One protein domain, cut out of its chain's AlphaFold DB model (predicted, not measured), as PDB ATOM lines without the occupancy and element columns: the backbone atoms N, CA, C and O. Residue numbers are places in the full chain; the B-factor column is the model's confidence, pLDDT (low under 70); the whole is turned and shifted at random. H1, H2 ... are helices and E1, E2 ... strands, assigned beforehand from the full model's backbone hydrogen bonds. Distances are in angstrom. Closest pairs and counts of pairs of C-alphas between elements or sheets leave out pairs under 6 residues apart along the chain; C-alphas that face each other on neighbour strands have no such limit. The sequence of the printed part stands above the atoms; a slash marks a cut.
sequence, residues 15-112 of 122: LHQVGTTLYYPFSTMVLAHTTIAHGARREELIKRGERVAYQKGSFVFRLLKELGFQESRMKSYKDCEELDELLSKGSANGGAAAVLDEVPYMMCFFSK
ATOM      1  N   LEU A  15      31.153  15.862   6.015       58.69
ATOM      2  CA  LEU A  15      30.204  16.923   5.651       58.69
ATOM      3  C   LEU A  15      29.208  16.497   4.561       58.69
ATOM      4  O   LEU A  15      28.045  16.890   4.598       58.69
ATOM      5  N   HIS A  16      29.637  15.650   3.625       56.94
ATOM      6  CA  HIS A  16      28.787  15.129   2.560       56.94
ATOM      7  C   HIS A  16      27.764  14.138   3.120       56.94
ATOM      8  O   HIS A  16      26.593  14.206   2.772       56.94
ATOM      9  N   GLN A  17      28.175  13.259   4.042       57.50
ATOM     10  CA  GLN A  17      27.255  12.295   4.653       57.50
ATOM     11  C   GLN A  17      26.152  12.980   5.462       57.50
ATOM     12  O   GLN A  17      24.999  12.562   5.383       57.50
ATOM     13  N   VAL A  18      26.472  14.056   6.188       67.81
ATOM     14  CA  VAL A  18      25.470  14.845   6.921       67.81
ATOM     15  C   VAL A  18      24.526  15.554   5.949       67.81
ATOM     16  O   VAL A  18      23.310  15.495   6.130       67.81
ATOM     17  N   GLY A  19      25.066  16.138   4.875       69.88
ATOM     18  CA  GLY A  19      24.273  16.751   3.809       69.88
ATOM     19  C   GLY A  19      23.291  15.769   3.169       69.88
ATOM     20  O   GLY A  19      22.101  16.053   3.114       69.88
ATOM     21  N   THR A  20      23.748  14.580   2.765       65.12
ATOM     22  CA  THR A  20      22.889  13.543   2.165       65.12
ATOM     23  C   THR A  20      21.863  12.995   3.158       65.12
ATOM     24  O   THR A  20      20.710  12.784   2.787       65.12
ATOM     25  N   THR A  21      22.252  12.809   4.424       73.81
ATOM     26  CA  THR A  21      21.363  12.291   5.479       73.81
ATOM     27  C   THR A  21      20.246  13.271   5.820       73.81
ATOM     28  O   THR A  21      19.131  12.836   6.080       73.81
ATOM     29  N   LEU A  22      20.515  14.580   5.796       75.25
ATOM     30  CA  LEU A  22      19.491  15.612   5.992       75.25
ATOM     31  C   LEU A  22      18.663  15.847   4.719       75.25
ATOM     32  O   LEU A  22      17.455  16.067   4.795       75.25
ATOM     33  N   TYR A  23      19.291  15.752   3.546       69.38
ATOM     34  CA  TYR A  23      18.656  15.982   2.251       69.38
ATOM     35  C   TYR A  23      17.632  14.908   1.879       69.38
ATOM     36  O   TYR A  23      16.563  15.243   1.371       69.38
ATOM     37  N   TYR A  24      17.923  13.629   2.132       72.19
ATOM     38  CA  TYR A  24      17.049  12.523   1.732       72.19
ATOM     39  C   TYR A  24      15.651  12.579   2.388       72.19
ATOM     40  O   TYR A  24      14.664  12.600   1.653       72.19
ATOM     41  N   PRO A  25      15.513  12.690   3.728       76.00
ATOM     42  CA  PRO A  25      14.208  12.794   4.379       76.00
ATOM     43  C   PRO A  25      13.538  14.155   4.151       76.00
ATOM     44  O   PRO A  25      12.316  14.232   4.059       76.00
ATOM     45  N   PHE A  26      14.307  15.241   4.025       74.44
ATOM     46  CA  PHE A  26      13.735  16.546   3.691       74.44
ATOM     47  C   PHE A  26      13.124  16.537   2.286       74.44
ATOM     48  O   PHE A  26      12.010  17.021   2.093       74.44
ATOM     49  N   SER A  27      13.802  15.907   1.325       65.75
ATOM     50  CA  SER A  27      13.283  15.725  -0.029       65.75
ATOM     51  C   SER A  27      12.024  14.868  -0.028       65.75
ATOM     52  O   SER A  27      11.060  15.252  -0.677       65.75
ATOM     53  N   THR A  28      11.966  13.767   0.733       69.62
ATOM     54  CA  THR A  28      10.741  12.951   0.811       69.62
ATOM     55  C   THR A  28       9.600  13.666   1.530       69.62
ATOM     56  O   THR A  28       8.454  13.490   1.132       69.62
ATOM     57  N   MET A  29       9.876  14.506   2.530       69.69
ATOM     58  CA  MET A  29       8.858  15.293   3.239       69.69
ATOM     59  C   MET A  29       8.291  16.424   2.372       69.69
ATOM     60  O   MET A  29       7.071  16.575   2.277       69.69
ATOM     61  N   VAL A  30       9.158  17.192   1.702       67.12
ATOM     62  CA  VAL A  30       8.742  18.223   0.738       67.12
ATOM     63  C   VAL A  30       7.994  17.575  -0.422       67.12
ATOM     64  O   VAL A  30       6.933  18.070  -0.804       67.12
ATOM     65  N   LEU A  31       8.481  16.439  -0.932       63.66
ATOM     66  CA  LEU A  31       7.798  15.669  -1.965       63.66
ATOM     67  C   LEU A  31       6.442  15.167  -1.462       63.66
ATOM     68  O   LEU A  31       5.470  15.374  -2.159       63.66
ATOM     69  N   ALA A  32       6.318  14.627  -0.247       58.16
ATOM     70  CA  ALA A  32       5.048  14.135   0.294       58.16
ATOM     71  C   ALA A  32       3.998  15.244   0.474       58.16
ATOM     72  O   ALA A  32       2.853  15.073   0.059       58.16
ATOM     73  N   HIS A  33       4.372  16.399   1.035       56.50
ATOM     74  CA  HIS A  33       3.455  17.537   1.186       56.50
ATOM     75  C   HIS A  33       2.976  18.056  -0.178       56.50
ATOM     76  O   HIS A  33       1.787  18.291  -0.402       56.50
ATOM     77  N   THR A  34       3.914  18.145  -1.117       57.22
ATOM     78  CA  THR A  34       3.673  18.539  -2.505       57.22
ATOM     79  C   THR A  34       2.793  17.481  -3.188       57.22
ATOM     80  O   THR A  34       1.774  17.826  -3.762       57.22
ATOM     81  N   THR A  35       3.049  16.181  -3.026       54.66
ATOM     82  CA  THR A  35       2.251  15.073  -3.581       54.66
ATOM     83  C   THR A  35       0.833  15.015  -3.019       54.66
ATOM     84  O   THR A  35      -0.079  14.690  -3.770       54.66
ATOM     85  N   ILE A  36       0.603  15.349  -1.746       58.59
ATOM     86  CA  ILE A  36      -0.750  15.387  -1.166       58.59
ATOM     87  C   ILE A  36      -1.541  16.570  -1.744       58.59
ATOM     88  O   ILE A  36      -2.658  16.390  -2.234       58.59
ATOM     89  N   ALA A  37      -0.945  17.765  -1.775       55.28
ATOM     90  CA  ALA A  37      -1.578  18.958  -2.344       55.28
ATOM     91  C   ALA A  37      -1.782  18.846  -3.870       55.28
ATOM     92  O   ALA A  37      -2.859  19.138  -4.396       55.28
ATOM     93  N   HIS A  38      -0.776  18.351  -4.594       58.62
ATOM     94  CA  HIS A  38      -0.887  18.042  -6.017       58.62
ATOM     95  C   HIS A  38      -1.790  16.845  -6.276       58.62
ATOM     96  O   HIS A  38      -2.390  16.803  -7.338       58.62
ATOM     97  N   GLY A  39      -1.938  15.903  -5.346       59.09
ATOM     98  CA  GLY A  39      -2.861  14.773  -5.447       59.09
ATOM     99  C   GLY A  39      -4.315  15.236  -5.477       59.09
ATOM    100  O   GLY A  39      -5.082  14.779  -6.325       59.09
ATOM    101  N   ALA A  40      -4.660  16.212  -4.631       59.44
ATOM    102  CA  ALA A  40      -5.966  16.871  -4.647       59.44
ATOM    103  C   ALA A  40      -6.194  17.660  -5.950       59.44
ATOM    104  O   ALA A  40      -7.212  17.485  -6.618       59.44
ATOM    105  N   ARG A  41      -5.208  18.461  -6.376       66.88
ATOM    106  CA  ARG A  41      -5.269  19.210  -7.646       66.88
ATOM    107  C   ARG A  41      -5.266  18.290  -8.878       66.88
ATOM    108  O   ARG A  41      -5.868  18.608  -9.896       66.88
ATOM    109  N   ARG A  42      -4.629  17.121  -8.795       68.88
ATOM    110  CA  ARG A  42      -4.570  16.089  -9.841       68.88
ATOM    111  C   ARG A  42      -5.943  15.518 -10.136       68.88
ATOM    112  O   ARG A  42      -6.297  15.404 -11.304       68.88
ATOM    113  N   GLU A  43      -6.691  15.118  -9.110       72.69
ATOM    114  CA  GLU A  43      -8.023  14.550  -9.338       72.69
ATOM    115  C   GLU A  43      -8.940  15.550 -10.027       72.69
ATOM    116  O   GLU A  43      -9.724  15.182 -10.900       72.69
ATOM    117  N   GLU A  44      -8.789  16.825  -9.683       77.19
ATOM    118  CA  GLU A  44      -9.489  17.903 -10.356       77.19
ATOM    119  C   GLU A  44      -9.087  18.011 -11.836       77.19
ATOM    120  O   GLU A  44      -9.966  18.087 -12.690       77.19
ATOM    121  N   LEU A  45      -7.794  17.929 -12.171       77.69
ATOM    122  CA  LEU A  45      -7.324  17.939 -13.566       77.69
ATOM    123  C   LEU A  45      -7.847  16.736 -14.369       77.69
ATOM    124  O   LEU A  45      -8.277  16.892 -15.514       77.69
ATOM    125  N   ILE A  46      -7.865  15.544 -13.763       77.25
ATOM    126  CA  ILE A  46      -8.382  14.322 -14.396       77.25
ATOM    127  C   ILE A  46      -9.893  14.442 -14.638       77.25
ATOM    128  O   ILE A  46     -10.355  14.150 -15.747       77.25
ATOM    129  N   LYS A  47     -10.646  14.923 -13.637       82.00
ATOM    130  CA  LYS A  47     -12.098  15.158 -13.723       82.00
ATOM    131  C   LYS A  47     -12.454  16.229 -14.752       82.00
ATOM    132  O   LYS A  47     -13.402  16.041 -15.507       82.00
ATOM    133  N   ARG A  48     -11.692  17.325 -14.805       80.50
ATOM    134  CA  ARG A  48     -11.921  18.442 -15.738       80.50
ATOM    135  C   ARG A  48     -11.522  18.131 -17.175       80.50
ATOM    136  O   ARG A  48     -11.919  18.849 -18.083       80.50
ATOM    137  N   GLY A  49     -10.772  17.060 -17.409       78.38
ATOM    138  CA  GLY A  49     -10.357  16.722 -18.764       78.38
ATOM    139  C   GLY A  49      -9.091  17.428 -19.234       78.38
ATOM    140  O   GLY A  49      -8.794  17.393 -20.426       78.38
ATOM    141  N   GLU A  50      -8.369  18.072 -18.322       85.00
ATOM    142  CA  GLU A  50      -7.347  19.052 -18.670       85.00
ATOM    143  C   GLU A  50      -6.048  18.404 -19.147       85.00
ATOM    144  O   GLU A  50      -5.658  17.317 -18.708       85.00
ATOM    145  N   ARG A  51      -5.367  19.098 -20.061       86.56
ATOM    146  CA  ARG A  51      -4.068  18.684 -20.589       86.56
ATOM    147  C   ARG A  51      -2.939  19.186 -19.703       86.56
ATOM    148  O   ARG A  51      -2.965  20.332 -19.252       86.56
ATOM    149  N   VAL A  52      -1.934  18.346 -19.488       88.81
ATOM    150  CA  VAL A  52      -0.759  18.663 -18.665       88.81
ATOM    151  C   VAL A  52       0.509  18.594 -19.497       88.81
ATOM    152  O   VAL A  52       0.688  17.672 -20.294       88.81
ATOM    153  N   ALA A  53       1.382  19.577 -19.318       87.88
ATOM    154  CA  ALA A  53       2.678  19.618 -19.968       87.88
ATOM    155  C   ALA A  53       3.766  18.994 -19.081       87.88
ATOM    156  O   ALA A  53       3.714  19.100 -17.854       87.88
ATOM    157  N   TYR A  54       4.735  18.330 -19.708       86.50
ATOM    158  CA  TYR A  54       5.883  17.699 -19.056       86.50
ATOM    159  C   TYR A  54       7.135  17.825 -19.929       86.50
ATOM    160  O   TYR A  54       7.039  17.866 -21.158       86.50
ATOM    161  N   GLN A  55       8.314  17.852 -19.315       83.56
ATOM    162  CA  GLN A  55       9.556  17.928 -20.075       83.56
ATOM    163  C   GLN A  55       9.845  16.600 -20.793       83.56
ATOM    164  O   GLN A  55       9.798  15.510 -20.211       83.56
ATOM    165  N   LYS A  56      10.172  16.672 -22.085       84.62
ATOM    166  CA  LYS A  56      10.483  15.494 -22.896       84.62
ATOM    167  C   LYS A  56      11.746  14.806 -22.374       84.62
ATOM    168  O   LYS A  56      12.806  15.411 -22.304       84.62
ATOM    169  N   GLY A  57      11.636  13.510 -22.085       79.94
ATOM    170  CA  GLY A  57      12.749  12.702 -21.574       79.94
ATOM    171  C   GLY A  57      12.900  12.723 -20.052       79.94
ATOM    172  O   GLY A  57      13.768  12.025 -19.537       79.94
ATOM    173  N   SER A  58      12.046  13.462 -19.337       78.94
ATOM    174  CA  SER A  58      12.022  13.455 -17.875       78.94
ATOM    175  C   SER A  58      11.226  12.256 -17.322       78.94
ATOM    176  O   SER A  58      10.380  11.665 -18.009       78.94
ATOM    177  N   PHE A  59      11.499  11.876 -16.069       79.81
ATOM    178  CA  PHE A  59      10.763  10.822 -15.366       79.81
ATOM    179  C   PHE A  59       9.292  11.190 -15.113       79.81
ATOM    180  O   PHE A  59       8.484  10.285 -14.880       79.81
ATOM    181  N   VAL A  60       8.909  12.470 -15.227       81.19
ATOM    182  CA  VAL A  60       7.520  12.962 -15.139       81.19
ATOM    183  C   VAL A  60       6.603  12.186 -16.060       81.19
ATOM    184  O   VAL A  60       5.491  11.880 -15.654       81.19
ATOM    185  N   PHE A  61       7.045  11.809 -17.263       84.00
ATOM    186  CA  PHE A  61       6.204  11.015 -18.163       84.00
ATOM    187  C   PHE A  61       5.751   9.704 -17.507       84.00
ATOM    188  O   PHE A  61       4.568   9.358 -17.516       84.00
ATOM    189  N   ARG A  62       6.698   8.986 -16.890       81.19
ATOM    190  CA  ARG A  62       6.414   7.734 -16.184       81.19
ATOM    191  C   ARG A  62       5.562   7.995 -14.948       81.19
ATOM    192  O   ARG A  62       4.579   7.293 -14.742       81.19
ATOM    193  N   LEU A  63       5.898   9.029 -14.182       81.50
ATOM    194  CA  LEU A  63       5.150   9.409 -12.990       81.50
ATOM    195  C   LEU A  63       3.693   9.758 -13.331       81.50
ATOM    196  O   LEU A  63       2.781   9.255 -12.694       81.50
ATOM    197  N   LEU A  64       3.438  10.549 -14.374       81.88
ATOM    198  CA  LEU A  64       2.086  10.889 -14.831       81.88
ATOM    199  C   LEU A  64       1.284   9.644 -15.218       81.88
ATOM    200  O   LEU A  64       0.095   9.558 -14.899       81.88
ATOM    201  N   LYS A  65       1.932   8.670 -15.861       84.94
ATOM    202  CA  LYS A  65       1.318   7.390 -16.225       84.94
ATOM    203  C   LYS A  65       0.981   6.547 -14.994       84.94
ATOM    204  O   LYS A  65      -0.132   6.037 -14.900       84.94
ATOM    205  N   GLU A  66       1.897   6.452 -14.032       82.19
ATOM    206  CA  GLU A  66       1.670   5.781 -12.740       82.19
ATOM    207  C   GLU A  66       0.579   6.476 -11.911       82.19
ATOM    208  O   GLU A  66      -0.182   5.826 -11.198       82.19
ATOM    209  N   LEU A  67       0.443   7.796 -12.055       77.19
ATOM    210  CA  LEU A  67      -0.598   8.604 -11.418       77.19
ATOM    211  C   LEU A  67      -1.961   8.531 -12.133       77.19
ATOM    212  O   LEU A  67      -2.906   9.171 -11.666       77.19
ATOM    213  N   GLY A  68      -2.080   7.774 -13.231       81.19
ATOM    214  CA  GLY A  68      -3.343   7.521 -13.930       81.19
ATOM    215  C   GLY A  68      -3.741   8.566 -14.978       81.19
ATOM    216  O   GLY A  68      -4.888   8.567 -15.429       81.19
ATOM    217  N   PHE A  69      -2.836   9.457 -15.394       85.38
ATOM    218  CA  PHE A  69      -3.109  10.345 -16.525       85.38
ATOM    219  C   PHE A  69      -3.062   9.582 -17.854       85.38
ATOM    220  O   PHE A  69      -2.223   8.709 -18.072       85.38
ATOM    221  N   GLN A  70      -3.940   9.961 -18.784       86.44
ATOM    222  CA  GLN A  70      -3.911   9.430 -20.146       86.44
ATOM    223  C   GLN A  70      -2.858  10.142 -20.994       86.44
ATOM    224  O   GLN A  70      -2.809  11.370 -21.008       86.44
ATOM    225  N   GLU A  71      -2.084   9.379 -21.768       86.25
ATOM    226  CA  GLU A  71      -1.028   9.904 -22.647       86.25
ATOM    227  C   GLU A  71      -1.561  10.924 -23.669       86.25
ATOM    228  O   GLU A  71      -0.898  11.915 -23.956       86.25
ATOM    229  N   SER A  72      -2.804  10.762 -24.138       86.81
ATOM    230  CA  SER A  72      -3.493  11.706 -25.039       86.81
ATOM    231  C   SER A  72      -3.679  13.110 -24.451       86.81
ATOM    232  O   SER A  72      -3.886  14.081 -25.186       86.81
ATOM    233  N   ARG A  73      -3.617  13.225 -23.121       85.25
ATOM    234  CA  ARG A  73      -3.733  14.481 -22.374       85.25
ATOM    235  C   ARG A  73      -2.387  15.021 -21.911       85.25
ATOM    236  O   ARG A  73      -2.347  16.084 -21.297       85.25
ATOM    237  N   MET A  74      -1.297  14.324 -22.209       88.50
ATOM    238  CA  MET A  74       0.044  14.769 -21.872       88.50
ATOM    239  C   MET A  74       0.671  15.490 -23.069       88.50
ATOM    240  O   MET A  74       0.585  15.031 -24.209       88.50
ATOM    241  N   LYS A  75       1.324  16.623 -22.815       90.81
ATOM    242  CA  LYS A  75       2.064  17.397 -23.815       90.81
ATOM    243  C   LYS A  75       3.531  17.456 -23.428       90.81
ATOM    244  O   LYS A  75       3.884  18.049 -22.419       90.81
ATOM    245  N   SER A  76       4.385  16.821 -24.218       90.12
ATOM    246  CA  SER A  76       5.823  16.976 -24.026       90.12
ATOM    247  C   SER A  76       6.263  18.339 -24.549       90.12
ATOM    248  O   SER A  76       5.847  18.687 -25.651       90.12
ATOM    249  N   TYR A  77       7.147  19.028 -23.839       87.38
ATOM    250  CA  TYR A  77       7.902  20.168 -24.366       87.38
ATOM    251  C   TYR A  77       9.402  19.895 -24.273       87.38
ATOM    252  O   TYR A  77       9.847  19.093 -23.445       87.38
ATOM    253  N   LYS A  78      10.188  20.534 -25.135       84.81
ATOM    254  CA  LYS A  78      11.656  20.471 -25.087       84.81
ATOM    255  C   LYS A  78      12.264  21.705 -24.434       84.81
ATOM    256  O   LYS A  78      13.155  21.559 -23.604       84.81
ATOM    257  N   ASP A  79      11.724  22.874 -24.765       83.75
ATOM    258  CA  ASP A  79      12.301  24.175 -24.435       83.75
ATOM    259  C   ASP A  79      11.253  25.103 -23.799       83.75
ATOM    260  O   ASP A  79      10.045  24.866 -23.892       83.75
ATOM    261  N   CYS A  80      11.711  26.177 -23.151       77.25
ATOM    262  CA  CYS A  80      10.837  27.136 -22.465       77.25
ATOM    263  C   CYS A  80       9.871  27.867 -23.413       77.25
ATOM    264  O   CYS A  80       8.797  28.277 -22.989       77.25
ATOM    265  N   GLU A  81      10.237  28.020 -24.683       82.81
ATOM    266  CA  GLU A  81       9.395  28.663 -25.697       82.81
ATOM    267  C   GLU A  81       8.171  27.798 -26.032       82.81
ATOM    268  O   GLU A  81       7.041  28.280 -26.025       82.81
ATOM    269  N   GLU A  82       8.374  26.491 -26.232       85.06
ATOM    270  CA  GLU A  82       7.290  25.527 -26.471       85.06
ATOM    271  C   GLU A  82       6.383  25.398 -25.236       85.06
ATOM    272  O   GLU A  82       5.164  25.258 -25.346       85.06
ATOM    273  N   LEU A  83       6.971  25.494 -24.044       84.00
ATOM    274  CA  LEU A  83       6.248  25.545 -22.779       84.00
ATOM    275  C   LEU A  83       5.343  26.783 -22.676       84.00
ATOM    276  O   LEU A  83       4.160  26.646 -22.353       84.00
ATOM    277  N   ASP A  84       5.885  27.970 -22.949       83.44
ATOM    278  CA  ASP A  84       5.136  29.228 -22.900       83.44
ATOM    279  C   ASP A  84       3.999  29.240 -23.928       83.44
ATOM    280  O   ASP A  84       2.876  29.639 -23.617       83.44
ATOM    281  N   GLU A  85       4.236  28.688 -25.120       87.69
ATOM    282  CA  GLU A  85       3.204  28.530 -26.142       87.69
ATOM    283  C   GLU A  85       2.082  27.578 -25.686       87.69
ATOM    284  O   GLU A  85       0.893  27.869 -25.868       87.69
ATOM    285  N   LEU A  86       2.432  26.445 -25.066       87.25
ATOM    286  CA  LEU A  86       1.457  25.486 -24.539       87.25
ATOM    287  C   LEU A  86       0.608  26.094 -23.418       87.25
ATOM    288  O   LEU A  86      -0.603  25.853 -23.383       87.25
ATOM    289  N   LEU A  87       1.214  26.879 -22.529       84.56
ATOM    290  CA  LEU A  87       0.509  27.566 -21.447       84.56
ATOM    291  C   LEU A  87      -0.364  28.706 -21.973       84.56
ATOM    292  O   LEU A  87      -1.527  28.811 -21.585       84.56
ATOM    293  N   SER A  88       0.157  29.500 -22.907       87.19
ATOM    294  CA  SER A  88      -0.554  30.623 -23.523       87.19
ATOM    295  C   SER A  88      -1.775  30.171 -24.323       87.19
ATOM    296  O   SER A  88      -2.826  30.808 -24.267       87.19
ATOM    297  N   LYS A  89      -1.687  29.036 -25.030       88.06
ATOM    298  CA  LYS A  89      -2.850  28.434 -25.704       88.06
ATOM    299  C   LYS A  89      -3.897  27.946 -24.707       88.06
ATOM    300  O   LYS A  89      -5.092  27.985 -25.005       88.06
ATOM    301  N   GLY A  90      -3.460  27.476 -23.540       82.56
ATOM    302  CA  GLY A  90      -4.319  26.838 -22.556       82.56
ATOM    303  C   GLY A  90      -4.886  25.504 -23.051       82.56
ATOM    304  O   GLY A  90      -4.885  25.163 -24.237       82.56
ATOM    305  N   SER A  91      -5.399  24.705 -22.122       83.50
ATOM    306  CA  SER A  91      -5.866  23.345 -22.417       83.50
ATOM    307  C   SER A  91      -7.052  23.292 -23.391       83.50
ATOM    308  O   SER A  91      -7.100  22.391 -24.234       83.50
ATOM    309  N   ALA A  92      -7.951  24.284 -23.364       82.62
ATOM    310  CA  ALA A  92      -9.097  24.372 -24.274       82.62
ATOM    311  C   ALA A  92      -8.688  24.445 -25.758       82.62
ATOM    312  O   ALA A  92      -9.341  23.833 -26.600       82.62
ATOM    313  N   ASN A  93      -7.562  25.100 -26.072       84.31
ATOM    314  CA  ASN A  93      -7.072  25.270 -27.445       84.31
ATOM    315  C   ASN A  93      -5.979  24.253 -27.824       84.31
ATOM    316  O   ASN A  93      -5.167  24.495 -28.714       84.31
ATOM    317  N   GLY A  94      -5.922  23.111 -27.129       81.81
ATOM    318  CA  GLY A  94      -4.945  22.052 -27.403       81.81
ATOM    319  C   GLY A  94      -3.553  22.279 -26.802       81.81
ATOM    320  O   GLY A  94      -2.660  21.466 -27.061       81.81
ATOM    321  N   GLY A  95      -3.383  23.333 -25.995       86.00
ATOM    322  CA  GLY A  95      -2.223  23.575 -25.138       86.00
ATOM    323  C   GLY A  95      -2.288  22.784 -23.827       86.00
ATOM    324  O   GLY A  95      -2.831  21.677 -23.788       86.00
ATOM    325  N   ALA A  96      -1.752  23.347 -22.746       85.19
ATOM    326  CA  ALA A  96      -1.728  22.747 -21.414       85.19
ATOM    327  C   ALA A  96      -2.323  23.696 -20.362       85.19
ATOM    328  O   ALA A  96      -2.159  24.908 -20.436       85.19
ATOM    329  N   ALA A  97      -3.026  23.141 -19.375       83.19
ATOM    330  CA  ALA A  97      -3.570  23.890 -18.239       83.19
ATOM    331  C   ALA A  97      -2.548  24.050 -17.106       83.19
ATOM    332  O   ALA A  97      -2.646  24.960 -16.287       83.19
ATOM    333  N   ALA A  98      -1.604  23.116 -17.013       81.75
ATOM    334  CA  ALA A  98      -0.594  23.092 -15.975       81.75
ATOM    335  C   ALA A  98       0.630  22.313 -16.445       81.75
ATOM    336  O   ALA A  98       0.544  21.474 -17.346       81.75
ATOM    337  N   VAL A  99       1.750  22.567 -15.785       80.94
ATOM    338  CA  VAL A  99       3.019  21.887 -16.020       80.94
ATOM    339  C   VAL A  99       3.367  21.121 -14.761       80.94
ATOM    340  O   VAL A  99       3.302  21.678 -13.663       80.94
ATOM    341  N   LEU A 100       3.673  19.836 -14.918       72.94
ATOM    342  CA  LEU A 100       4.307  19.067 -13.859       72.94
ATOM    343  C   LEU A 100       5.806  19.106 -14.112       72.94
ATOM    344  O   LEU A 100       6.278  18.558 -15.105       72.94
ATOM    345  N   ASP A 101       6.520  19.746 -13.198       65.94
ATOM    346  CA  ASP A 101       7.972  19.812 -13.226       65.94
ATOM    347  C   ASP A 101       8.541  19.023 -12.043       65.94
ATOM    348  O   ASP A 101       7.968  19.011 -10.944       65.94
ATOM    349  N   GLU A 102       9.650  18.324 -12.267       57.53
ATOM    350  CA  GLU A 102      10.338  17.548 -11.233       57.53
ATOM    351  C   GLU A 102      11.005  18.525 -10.288       57.53
ATOM    352  O   GLU A 102      12.082  19.016 -10.591       57.53
ATOM    353  N   VAL A 103      10.334  18.842  -9.176       52.44
ATOM    354  CA  VAL A 103      10.841  19.642  -8.048       52.44
ATOM    355  C   VAL A 103      11.936  20.633  -8.495       52.44
ATOM    356  O   VAL A 103      13.127  20.338  -8.364       52.44
ATOM    357  N   PRO A 104      11.576  21.829  -8.998       48.00
ATOM    358  CA  PRO A 104      12.505  22.776  -9.626       48.00
ATOM    359  C   PRO A 104      13.455  23.461  -8.617       48.00
ATOM    360  O   PRO A 104      13.957  24.562  -8.842       48.00
ATOM    361  N   TYR A 105      13.727  22.823  -7.477       45.28
ATOM    362  CA  TYR A 105      14.617  23.338  -6.451       45.28
ATOM    363  C   TYR A 105      16.087  23.250  -6.842       45.28
ATOM    364  O   TYR A 105      16.847  24.089  -6.382       45.28
ATOM    365  N   MET A 106      16.511  22.327  -7.712       50.72
ATOM    366  CA  MET A 106      17.924  22.296  -8.114       50.72
ATOM    367  C   MET A 106      18.281  23.443  -9.068       50.72
ATOM    368  O   MET A 106      19.254  24.139  -8.805       50.72
ATOM    369  N   MET A 107      17.491  23.739 -10.109       42.38
ATOM    370  CA  MET A 107      17.825  24.831 -11.046       42.38
ATOM    371  C   MET A 107      17.757  26.232 -10.407       42.38
ATOM    372  O   MET A 107      18.596  27.093 -10.690       42.38
ATOM    373  N   CYS A 108      16.812  26.472  -9.493       44.38
ATOM    374  CA  CYS A 108      16.725  27.762  -8.802       44.38
ATOM    375  C   CYS A 108      17.773  27.912  -7.677       44.38
ATOM    376  O   CYS A 108      18.182  29.035  -7.378       44.38
ATOM    377  N   PHE A 109      18.258  26.808  -7.086       43.81
ATOM    378  CA  PHE A 109      19.391  26.838  -6.147       43.81
ATOM    379  C   PHE A 109      20.750  26.916  -6.852       43.81
ATOM    380  O   PHE A 109      21.632  27.616  -6.360       43.81
ATOM    381  N   PHE A 110      20.925  26.287  -8.019       44.66
ATOM    382  CA  PHE A 110      22.171  26.395  -8.792       44.66
ATOM    383  C   PHE A 110      22.435  27.823  -9.281       44.66
ATOM    384  O   PHE A 110      23.588  28.234  -9.355       44.66
ATOM    385  N   SER A 111      21.386  28.604  -9.550       41.34
ATOM    386  CA  SER A 111      21.523  30.013  -9.950       41.34
ATOM    387  C   SER A 111      21.755  30.986  -8.784       41.34
ATOM    388  O   SER A 111      22.111  32.136  -9.030       41.34
ATOM    389  N   LYS A 112      21.574  30.557  -7.524       41.91
ATOM    390  CA  LYS A 112      21.746  31.405  -6.325       41.91
ATOM    391  C   LYS A 112      22.935  31.037  -5.442       41.91
ATOM    392  O   LYS A 112      23.245  31.785  -4.518       41.91
TER     393      LYS A 112
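This is residues 15 to 112 of the 122 residues of an uncharacterized protein of Opuntia streptacantha (UniProt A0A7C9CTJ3). A long helix, H1, sticking out with residues 15 to 26, leads into a small body where a two-strand parallel sheet, E1 E2, sits between H2 and H3; residues 104 to 112, with H4, stand free. The 98 printed residues run H1 E1 H2 E2 H3 H4, mostly helix. The whole is only just loose, close to compact: radius of gyration of the C-alphas 15.3 A, spans 50 by 28 by 19 A.

H1, residues 15 to 48, has a kink of 36 degrees near residue 38. E1, residues 52 to 55, and E2, residues 74 to 77, are parallel; N 54 and O 75, 2.9 A apart, are within hydrogen-bond range. H2, residues 60 to 66, comes closest to E1 at the C-alphas of Val 60 and Tyr 54, 6.4 A; E1, H2, E2 form a strand-helix-strand unit, parallel neighbours joined through a helix, with a right-handed crossover. H3, residues 80 to 89, comes closest to E2 at the C-alphas of Leu 83 and Tyr 77, 5.8 A. Every O i to N i+4 pair is within range in H2, H3 and H4, residues 105 to 110; in H1, 28 of 30.

H1, 47.3 A long between end C-alphas, begins at C-alpha 15, (30.204, 16.923, 5.651); H4 ends at C-alpha 110, (22.171, 26.395, -8.792).

The printed part has no cut; the link H3 to H4 is long. 35 residues have pLDDT under 70, among them 101 to 112.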